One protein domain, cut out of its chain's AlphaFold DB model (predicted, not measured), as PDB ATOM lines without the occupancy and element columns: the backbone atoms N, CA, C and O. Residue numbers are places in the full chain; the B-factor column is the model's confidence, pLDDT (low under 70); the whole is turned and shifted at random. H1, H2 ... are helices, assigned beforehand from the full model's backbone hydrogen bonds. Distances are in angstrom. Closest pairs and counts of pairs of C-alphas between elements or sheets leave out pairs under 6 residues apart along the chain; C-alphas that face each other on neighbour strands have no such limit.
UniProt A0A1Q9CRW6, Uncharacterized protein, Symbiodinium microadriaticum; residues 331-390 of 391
ATOM      1  N   GLU A 331     -42.592 -38.798 -22.732       93.94
ATOM      2  CA  GLU A 331     -43.698 -39.671 -23.166       93.94
ATOM      3  C   GLU A 331     -43.748 -40.992 -22.382       93.94
ATOM      4  O   GLU A 331     -44.833 -41.497 -22.103       93.94
ATOM      5  N   ASP A 332     -42.584 -41.525 -21.999       94.56
ATOM      6  CA  ASP A 332     -42.437 -42.761 -21.233       94.56
ATOM      7  C   ASP A 332     -41.346 -42.582 -20.167       94.56
ATOM      8  O   ASP A 332     -40.150 -42.495 -20.463       94.56
ATOM      9  N   ILE A 333     -41.779 -42.466 -18.910       90.50
ATOM     10  CA  ILE A 333     -40.893 -42.245 -17.760       90.50
ATOM     11  C   ILE A 333     -40.030 -43.482 -17.491       90.50
ATOM     12  O   ILE A 333     -38.867 -43.341 -17.105       90.50
ATOM     13  N   ASP A 334     -40.562 -44.682 -17.721       91.31
ATOM     14  CA  ASP A 334     -39.859 -45.930 -17.437       91.31
ATOM     15  C   ASP A 334     -38.749 -46.165 -18.467       91.31
ATOM     16  O   ASP A 334     -37.611 -46.462 -18.091       91.31
ATOM     17  N   ASP A 335     -39.028 -45.936 -19.755       93.62
ATOM     18  CA  ASP A 335     -38.012 -45.984 -20.816       93.62
ATOM     19  C   ASP A 335     -36.954 -44.880 -20.649       93.62
ATOM     20  O   ASP A 335     -35.754 -45.127 -20.813       93.62
ATOM     21  N   PHE A 336     -37.361 -43.669 -20.248       93.12
ATOM     22  CA  PHE A 336     -36.420 -42.593 -19.931       93.12
ATOM     23  C   PHE A 336     -35.484 -42.977 -18.780       93.12
ATOM     24  O   PHE A 336     -34.265 -42.840 -18.903       93.12
ATOM     25  N   ASN A 337     -36.032 -43.503 -17.682       89.62
ATOM     26  CA  ASN A 337     -35.244 -43.952 -16.539       89.62
ATOM     27  C   ASN A 337     -34.324 -45.117 -16.916       89.62
ATOM     28  O   ASN A 337     -33.160 -45.113 -16.520       89.62
ATOM     29  N   ALA A 338     -34.785 -46.069 -17.729       93.19
ATOM     30  CA  ALA A 338     -33.951 -47.160 -18.225       93.19
ATOM     31  C   ALA A 338     -32.765 -46.636 -19.053       93.19
ATOM     32  O   ALA A 338     -31.619 -47.032 -18.823       93.19
ATOM     33  N   LYS A 339     -33.001 -45.687 -19.967       93.12
ATOM     34  CA  LYS A 339     -31.940 -45.045 -20.763       93.12
ATOM     35  C   LYS A 339     -30.977 -44.233 -19.903       93.12
ATOM     36  O   LYS A 339     -29.770 -44.274 -20.140       93.12
ATOM     37  N   LEU A 340     -31.483 -43.529 -18.891       92.12
ATOM     38  CA  LEU A 340     -30.659 -42.777 -17.948       92.12
ATOM     39  C   LEU A 340     -29.772 -43.708 -17.111       92.12
ATOM     40  O   LEU A 340     -28.582 -43.445 -16.955       92.12
ATOM     41  N   GLN A 341     -30.319 -44.825 -16.629       90.88
ATOM     42  CA  GLN A 341     -29.565 -45.850 -15.904       90.88
ATOM     43  C   GLN A 341     -28.455 -46.444 -16.776       90.88
ATOM     44  O   GLN A 341     -27.325 -46.571 -16.311       90.88
ATOM     45  N   VAL A 342     -28.728 -46.731 -18.054       93.06
ATOM     46  CA  VAL A 342     -27.695 -47.170 -19.008       93.06
ATOM     47  C   VAL A 342     -26.624 -46.090 -19.194       93.06
ATOM     48  O   VAL A 342     -25.439 -46.390 -19.117       93.06
ATOM     49  N   LEU A 343     -27.006 -44.821 -19.362       93.12
ATOM     50  CA  LEU A 343     -26.050 -43.721 -19.521       93.12
ATOM     51  C   LEU A 343     -25.125 -43.558 -18.300       93.12
ATOM     52  O   LEU A 343     -23.949 -43.233 -18.447       93.12
ATOM     53  N   ILE A 344     -25.642 -43.775 -17.089       91.31
ATOM     54  CA  ILE A 344     -24.866 -43.617 -15.854       91.31
ATOM     55  C   ILE A 344     -24.014 -44.862 -15.578       91.31
ATOM     56  O   ILE A 344     -22.818 -44.738 -15.298       91.31
ATOM     57  N   PHE A 345     -24.613 -46.050 -15.672       94.38
ATOM     58  CA  PHE A 345     -24.056 -47.295 -15.140       94.38
ATOM     59  C   PHE A 345     -23.610 -48.308 -16.197       94.38
ATOM     60  O   PHE A 345     -23.208 -49.412 -15.826       94.38
ATOM     61  N   ASP A 346     -23.638 -47.979 -17.492       95.62
ATOM     62  CA  ASP A 346     -23.031 -48.858 -18.490       95.62
ATOM     63  C   ASP A 346     -21.547 -49.089 -18.158       95.62
ATOM     64  O   ASP A 346     -20.727 -48.176 -18.096       95.62
ATOM     65  N   SER A 347     -21.204 -50.358 -17.950       92.31
ATOM     66  CA  SER A 347     -19.851 -50.820 -17.644       92.31
ATOM     67  C   SER A 347     -18.797 -50.438 -18.688       92.31
ATOM     68  O   SER A 347     -17.614 -50.413 -18.359       92.31
ATOM     69  N   LYS A 348     -19.200 -50.175 -19.941       93.31
ATOM     70  CA  LYS A 348     -18.273 -49.875 -21.042       93.31
ATOM     71  C   LYS A 348     -18.158 -48.387 -21.335       93.31
ATOM     72  O   LYS A 348     -17.048 -47.900 -21.517       93.31
ATOM     73  N   ALA A 349     -19.289 -47.691 -21.421       92.56
ATOM     74  CA  ALA A 349     -19.340 -46.289 -21.836       92.56
ATOM     75  C   ALA A 349     -20.161 -45.401 -20.891       92.56
ATOM     76  O   ALA A 349     -20.389 -44.229 -21.185       92.56
ATOM     77  N   GLY A 350     -20.607 -45.940 -19.758       93.69
ATOM     78  CA  GLY A 350     -21.365 -45.189 -18.773       93.69
ATOM     79  C   GLY A 350     -20.514 -44.121 -18.100       93.69
ATOM     80  O   GLY A 350     -19.276 -44.169 -18.107       93.69
ATOM     81  N   LEU A 351     -21.185 -43.154 -17.482       90.81
ATOM     82  CA  LEU A 351     -20.537 -42.063 -16.761       90.81
ATOM     83  C   LEU A 351     -19.555 -42.591 -15.700       90.81
ATOM     84  O   LEU A 351     -18.444 -42.080 -15.581       90.81
ATOM     85  N   VAL A 352     -19.931 -43.657 -14.983       90.94
ATOM     86  CA  VAL A 352     -19.085 -44.295 -13.960       90.94
ATOM     87  C   VAL A 352     -17.865 -44.988 -14.576       90.94
ATOM     88  O   VAL A 352     -16.759 -44.867 -14.052       90.94
ATOM     89  N   ALA A 353     -18.033 -45.688 -15.700       93.00
ATOM     90  CA  ALA A 353     -16.922 -46.340 -16.392       93.00
ATOM     91  C   ALA A 353     -15.930 -45.308 -16.950       93.00
ATOM     92  O   ALA A 353     -14.720 -45.445 -16.774       93.00
ATOM     93  N   THR A 354     -16.452 -44.233 -17.546       93.19
ATOM     94  CA  THR A 354     -15.654 -43.116 -18.067       93.19
ATOM     95  C   THR A 354     -14.891 -42.423 -16.944       93.19
ATOM     96  O   THR A 354     -13.702 -42.161 -17.083       93.19
ATOM     97  N   TRP A 355     -15.546 -42.187 -15.807       92.25
ATOM     98  CA  TRP A 355     -14.911 -41.630 -14.618       92.25
ATOM     99  C   TRP A 355     -13.762 -42.503 -14.106       92.25
ATOM    100  O   TRP A 355     -12.673 -42.004 -13.836       92.25
ATOM    101  N   ASN A 356     -13.979 -43.816 -14.000       91.00
ATOM    102  CA  ASN A 356     -12.954 -44.752 -13.537       91.00
ATOM    103  C   ASN A 356     -11.753 -44.841 -14.487       91.00
ATOM    104  O   ASN A 356     -10.650 -45.126 -14.034       91.00
ATOM    105  N   ALA A 357     -11.958 -44.587 -15.781       93.38
ATOM    106  CA  ALA A 357     -10.892 -44.554 -16.778       93.38
ATOM    107  C   ALA A 357     -10.095 -43.233 -16.792       93.38
ATOM    108  O   ALA A 357      -9.041 -43.172 -17.425       93.38
ATOM    109  N   MET A 358     -10.576 -42.177 -16.126       95.31
ATOM    110  CA  MET A 358      -9.845 -40.912 -16.001       95.31
ATOM    111  C   MET A 358      -8.643 -41.054 -15.063       95.31
ATOM    112  O   MET A 358      -8.692 -41.782 -14.072       95.31
ATOM    113  N   ASP A 359      -7.578 -40.296 -15.331       96.12
ATOM    114  CA  ASP A 359      -6.463 -40.190 -14.391       96.12
ATOM    115  C   ASP A 359      -6.892 -39.484 -13.091       96.12
ATOM    116  O   ASP A 359      -7.868 -38.727 -13.048       96.12
ATOM    117  N   SER A 360      -6.154 -39.715 -12.004       91.44
ATOM    118  CA  SER A 360      -6.527 -39.210 -10.679       91.44
ATOM    119  C   SER A 360      -6.627 -37.679 -10.609       91.44
ATOM    120  O   SER A 360      -7.436 -37.163  -9.838       91.44
ATOM    121  N   LEU A 361      -5.856 -36.930 -11.411       91.12
ATOM    122  CA  LEU A 361      -5.952 -35.465 -11.459       91.12
ATOM    123  C   LEU A 361      -7.242 -35.019 -12.153       91.12
ATOM    124  O   LEU A 361      -7.896 -34.086 -11.680       91.12
ATOM    125  N   GLN A 362      -7.637 -35.696 -13.232       93.12
ATOM    126  CA  GLN A 362      -8.914 -35.455 -13.907       93.12
ATOM    127  C   GLN A 362     -10.105 -35.781 -13.006       93.12
ATOM    128  O   GLN A 362     -10.994 -34.941 -12.866       93.12
ATOM    129  N   GLN A 363     -10.086 -36.932 -12.323       92.69
ATOM    130  CA  GLN A 363     -11.131 -37.303 -11.365       92.69
ATOM    131  C   GLN A 363     -11.295 -36.224 -10.288       92.69
ATOM    132  O   GLN A 363     -12.393 -35.716 -10.079       92.69
ATOM    133  N   ILE A 364     -10.200 -35.785  -9.657       90.81
ATOM    134  CA  ILE A 364     -10.231 -34.702  -8.660       90.81
ATOM    135  C   ILE A 364     -10.768 -33.396  -9.268       90.81
ATOM    136  O   ILE A 364     -11.538 -32.678  -8.623       90.81
ATOM    137  N   GLY A 365     -10.395 -33.083 -10.512       93.31
ATOM    138  CA  GLY A 365     -10.884 -31.915 -11.242       93.31
ATOM    139  C   GLY A 365     -12.402 -31.922 -11.434       93.31
ATOM    140  O   GLY A 365     -13.058 -30.897 -11.209       93.31
ATOM    141  N   GLU A 366     -12.965 -33.073 -11.791       89.44
ATOM    142  CA  GLU A 366     -14.406 -33.255 -11.942       89.44
ATOM    143  C   GLU A 366     -15.134 -33.304 -10.584       89.44
ATOM    144  O   GLU A 366     -16.193 -32.688 -10.449       89.44
ATOM    145  N   VAL A 367     -14.546 -33.894  -9.527       87.94
ATOM    146  CA  VAL A 367     -15.112 -33.821  -8.158       87.94
ATOM    147  C   VAL A 367     -15.188 -32.364  -7.725       87.94
ATOM    148  O   VAL A 367     -16.206 -31.913  -7.204       87.94
ATOM    149  N   GLY A 368     -14.137 -31.588  -7.994       88.81
ATOM    150  CA  GLY A 368     -14.116 -30.158  -7.717       88.81
ATOM    151  C   GLY A 368     -15.209 -29.389  -8.466       88.81
ATOM    152  O   GLY A 368     -15.739 -28.416  -7.929       88.81
ATOM    153  N   ARG A 369     -15.584 -29.805  -9.686       84.25
ATOM    154  CA  ARG A 369     -16.740 -29.233 -10.402       84.25
ATOM    155  C   ARG A 369     -18.054 -29.613  -9.730       84.25
ATOM    156  O   ARG A 369     -18.844 -28.713  -9.467       84.25
ATOM    157  N   LEU A 370     -18.251 -30.883  -9.389       80.00
ATOM    158  CA  LEU A 370     -19.431 -31.363  -8.660       80.00
ATOM    159  C   LEU A 370     -19.620 -30.634  -7.323       80.00
ATOM    160  O   LEU A 370     -20.718 -30.174  -7.026       80.00
ATOM    161  N   ILE A 371     -18.546 -30.434  -6.558       77.56
ATOM    162  CA  ILE A 371     -18.585 -29.667  -5.305       77.56
ATOM    163  C   ILE A 371     -18.986 -28.215  -5.569       77.56
ATOM    164  O   ILE A 371     -19.815 -27.683  -4.839       77.56
ATOM    165  N   ARG A 372     -18.455 -27.569  -6.617       81.25
ATOM    166  CA  ARG A 372     -18.871 -26.201  -6.980       81.25
ATOM    167  C   ARG A 372     -20.353 -26.126  -7.337       81.25
ATOM    168  O   ARG A 372     -21.003 -25.152  -6.978       81.25
ATOM    169  N   TRP A 373     -20.893 -27.148  -7.997       77.25
ATOM    170  CA  TRP A 373     -22.326 -27.239  -8.287       77.25
ATOM    171  C   TRP A 373     -23.146 -27.467  -7.010       77.25
ATOM    172  O   TRP A 373     -24.155 -26.801  -6.807       77.25
ATOM    173  N   GLY A 374     -22.672 -28.315  -6.095       75.38
ATOM    174  CA  GLY A 374     -23.284 -28.487  -4.774       75.38
ATOM    175  C   GLY A 374     -23.220 -27.224  -3.904       75.38
ATOM    176  O   GLY A 374     -24.145 -26.939  -3.154       75.38
ATOM    177  N   GLN A 375     -22.160 -26.424  -4.027       75.44
ATOM    178  CA  GLN A 375     -22.036 -25.125  -3.359       75.44
ATOM    179  C   GLN A 375     -22.917 -24.050  -4.003       75.44
ATOM    180  O   GLN A 375     -23.391 -23.163  -3.297       75.44
ATOM    181  N   ALA A 376     -23.175 -24.137  -5.311       74.62
ATOM    182  CA  ALA A 376     -24.129 -23.267  -5.995       74.62
ATOM    183  C   ALA A 376     -25.573 -23.483  -5.501       74.62
ATOM    184  O   ALA A 376     -26.365 -22.549  -5.535       74.62
ATOM    185  N   ASP A 377     -25.885 -24.659  -4.940       78.69
ATOM    186  CA  ASP A 377     -27.131 -24.923  -4.196       78.69
ATOM    187  C   ASP A 377     -27.175 -24.216  -2.817       78.69
ATOM    188  O   ASP A 377     -28.082 -24.442  -2.014       78.69
ATOM    189  N   ALA A 378     -26.169 -23.386  -2.504       74.56
ATOM    190  CA  ALA A 378     -26.001 -22.639  -1.256       74.56
ATOM    191  C   ALA A 378     -26.083 -23.510   0.015       74.56
ATOM    192  O   ALA A 378     -26.461 -23.032   1.083       74.56
ATOM    193  N   GLY A 379     -25.769 -24.807  -0.094       68.38
ATOM    194  CA  GLY A 379     -25.929 -25.762   1.007       68.38
ATOM    195  C   GLY A 379     -27.388 -26.034   1.392       68.38
ATOM    196  O   GLY A 379     -27.638 -26.664   2.416       68.38
ATOM    197  N   SER A 380     -28.361 -25.596   0.586       77.12
ATOM    198  CA  SER A 380     -29.784 -25.820   0.851       77.12
ATOM    199  C   SER A 380     -30.176 -27.299   0.719       77.12
ATOM    200  O   SER A 380     -31.195 -27.741   1.267       77.12
ATOM    201  N   GLY A 381     -29.354 -28.081   0.009       70.62
ATOM    202  CA  GLY A 381     -29.573 -29.499  -0.250       70.62
ATOM    203  C   GLY A 381     -30.824 -29.751  -1.089       70.62
ATOM    204  O   GLY A 381     -31.333 -30.869  -1.079       70.62
ATOM    205  N   LYS A 382     -31.366 -28.725  -1.758       72.12
ATOM    206  CA  LYS A 382     -32.556 -28.833  -2.611       72.12
ATOM    207  C   LYS A 382     -32.243 -29.653  -3.857       72.12
ATOM    208  O   LYS A 382     -33.079 -30.456  -4.265       72.12
ATOM    209  N   VAL A 383     -31.042 -29.500  -4.418       64.62
ATOM    210  CA  VAL A 383     -30.598 -30.271  -5.588       64.62
ATOM    211  C   VAL A 383     -30.455 -31.751  -5.232       64.62
ATOM    212  O   VAL A 383     -30.990 -32.606  -5.931       64.62
ATOM    213  N   TRP A 384     -29.812 -32.057  -4.104       64.56
ATOM    214  CA  TRP A 384     -29.599 -33.440  -3.665       64.56
ATOM    215  C   TRP A 384     -30.900 -34.132  -3.233       64.56
ATOM    216  O   TRP A 384     -31.149 -35.268  -3.629       64.56
ATOM    217  N   ARG A 385     -31.790 -33.429  -2.517       70.00
ATOM    218  CA  ARG A 385     -33.102 -33.970  -2.115       70.00
ATOM    219  C   ARG A 385     -34.040 -34.239  -3.292       70.00
ATOM    220  O   ARG A 385     -34.851 -35.155  -3.219       70.00
ATOM    221  N   ALA A 386     -33.940 -33.468  -4.375       61.22
ATOM    222  CA  ALA A 386     -34.715 -33.729  -5.588       61.22
ATOM    223  C   ALA A 386     -34.306 -35.043  -6.276       61.22
ATOM    224  O   ALA A 386     -35.128 -35.650  -6.954       61.22
ATOM    225  N   TRP A 387     -33.066 -35.496  -6.083       51.47
ATOM    226  CA  TRP A 387     -32.595 -36.788  -6.584       51.47
ATOM    227  C   TRP A 387     -33.030 -37.975  -5.716       51.47
ATOM    228  O   TRP A 387     -33.334 -39.030  -6.258       51.47
ATOM    229  N   GLU A 388     -33.119 -37.809  -4.394       57.53
ATOM    230  CA  GLU A 388     -33.536 -38.880  -3.470       57.53
ATOM    231  C   GLU A 388     -35.039 -39.205  -3.534       57.53
ATOM    232  O   GLU A 388     -35.449 -40.300  -3.165       57.53
ATOM    233  N   GLY A 389     -35.881 -38.282  -4.012       55.16
ATOM    234  CA  GLY A 389     -37.339 -38.466  -4.065       55.16
ATOM    235  C   GLY A 389     -37.860 -39.404  -5.164       55.16
ATOM    236  O   GLY A 389     -39.072 -39.580  -5.264       55.16
ATOM    237  N   HIS A 390     -36.983 -39.972  -5.997       46.09
ATOM    238  CA  HIS A 390     -37.349 -40.761  -7.183       46.09
ATOM    239  C   HIS A 390     -36.839 -42.219  -7.171       46.09
ATOM    240  O   HIS A 390     -36.939 -42.900  -8.192       46.09
TER     241      HIS A 390
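This is residues 331 to 390 of the 391 residues of an uncharacterized protein of Symbiodinium microadriaticum (UniProt A0A1Q9CRW6). What shape do the helices make? The longest helix, H3, is one arm of an open, flat V, and H1 and H2, nearly in line, make the other. H4 turns in at H3's far end and partly crosses the mouth, leaving the middle empty. How is it made up? The printed part has 60 residues, 44 of them in four named helices in the order H1, H2, H3, H4, with no named strand, and its class is all helix; the whole is loose, with a radius of gyration of the C-alphas of 14.2 A and spans of 36 by 33 by 15 A.

Where is the longest helix? H3, residues 360 to 376, runs 24.2 A from C-alpha 360 at (-6.527, -39.210, -10.679). Where are the others? H1, residues 333 to 345, begins at (-40.893, -42.245, -17.760) and is 17.8 A long. H2, residues 351 to 357, measures 10.0 A; H4, residues 382 to 388, measures 10.1 A and ends at (-33.536, -38.880, -3.470).

What is near H3? H2 is close but not clearly touching, C-alphas 355 and 363 being closest at 6.6 A, at a shallow tilt of 34 degrees, only just short of steep, opposite ways. H4 is close but not clearly touching, C-alphas 374 and 383 being closest at 7.6 A, at a steep tilt of 66 degrees, opposite ways. Where does H1 sit? With residues 343 to 345 alone it touches H2 only at the corner, C-alphas 344 and 351 being closest at 4.7 A, at a shallow tilt of 7 degrees, the same way. H1 is apart from H3 and H4. Are the helix backbones in order? Each O i to N i+4 pair is within hydrogen-bond range in H1, H2 and H3, and 2 of 3 in H4.

How far does it reach? The two C-alphas farthest apart, Glu 331 and Leu 361, are 39.7 A apart. Is it continuous? The printed part has no cut, and its three links are tight. Where is confidence low? Residues 379, 383 to 384 and 386 to 390 have pLDDT under 70.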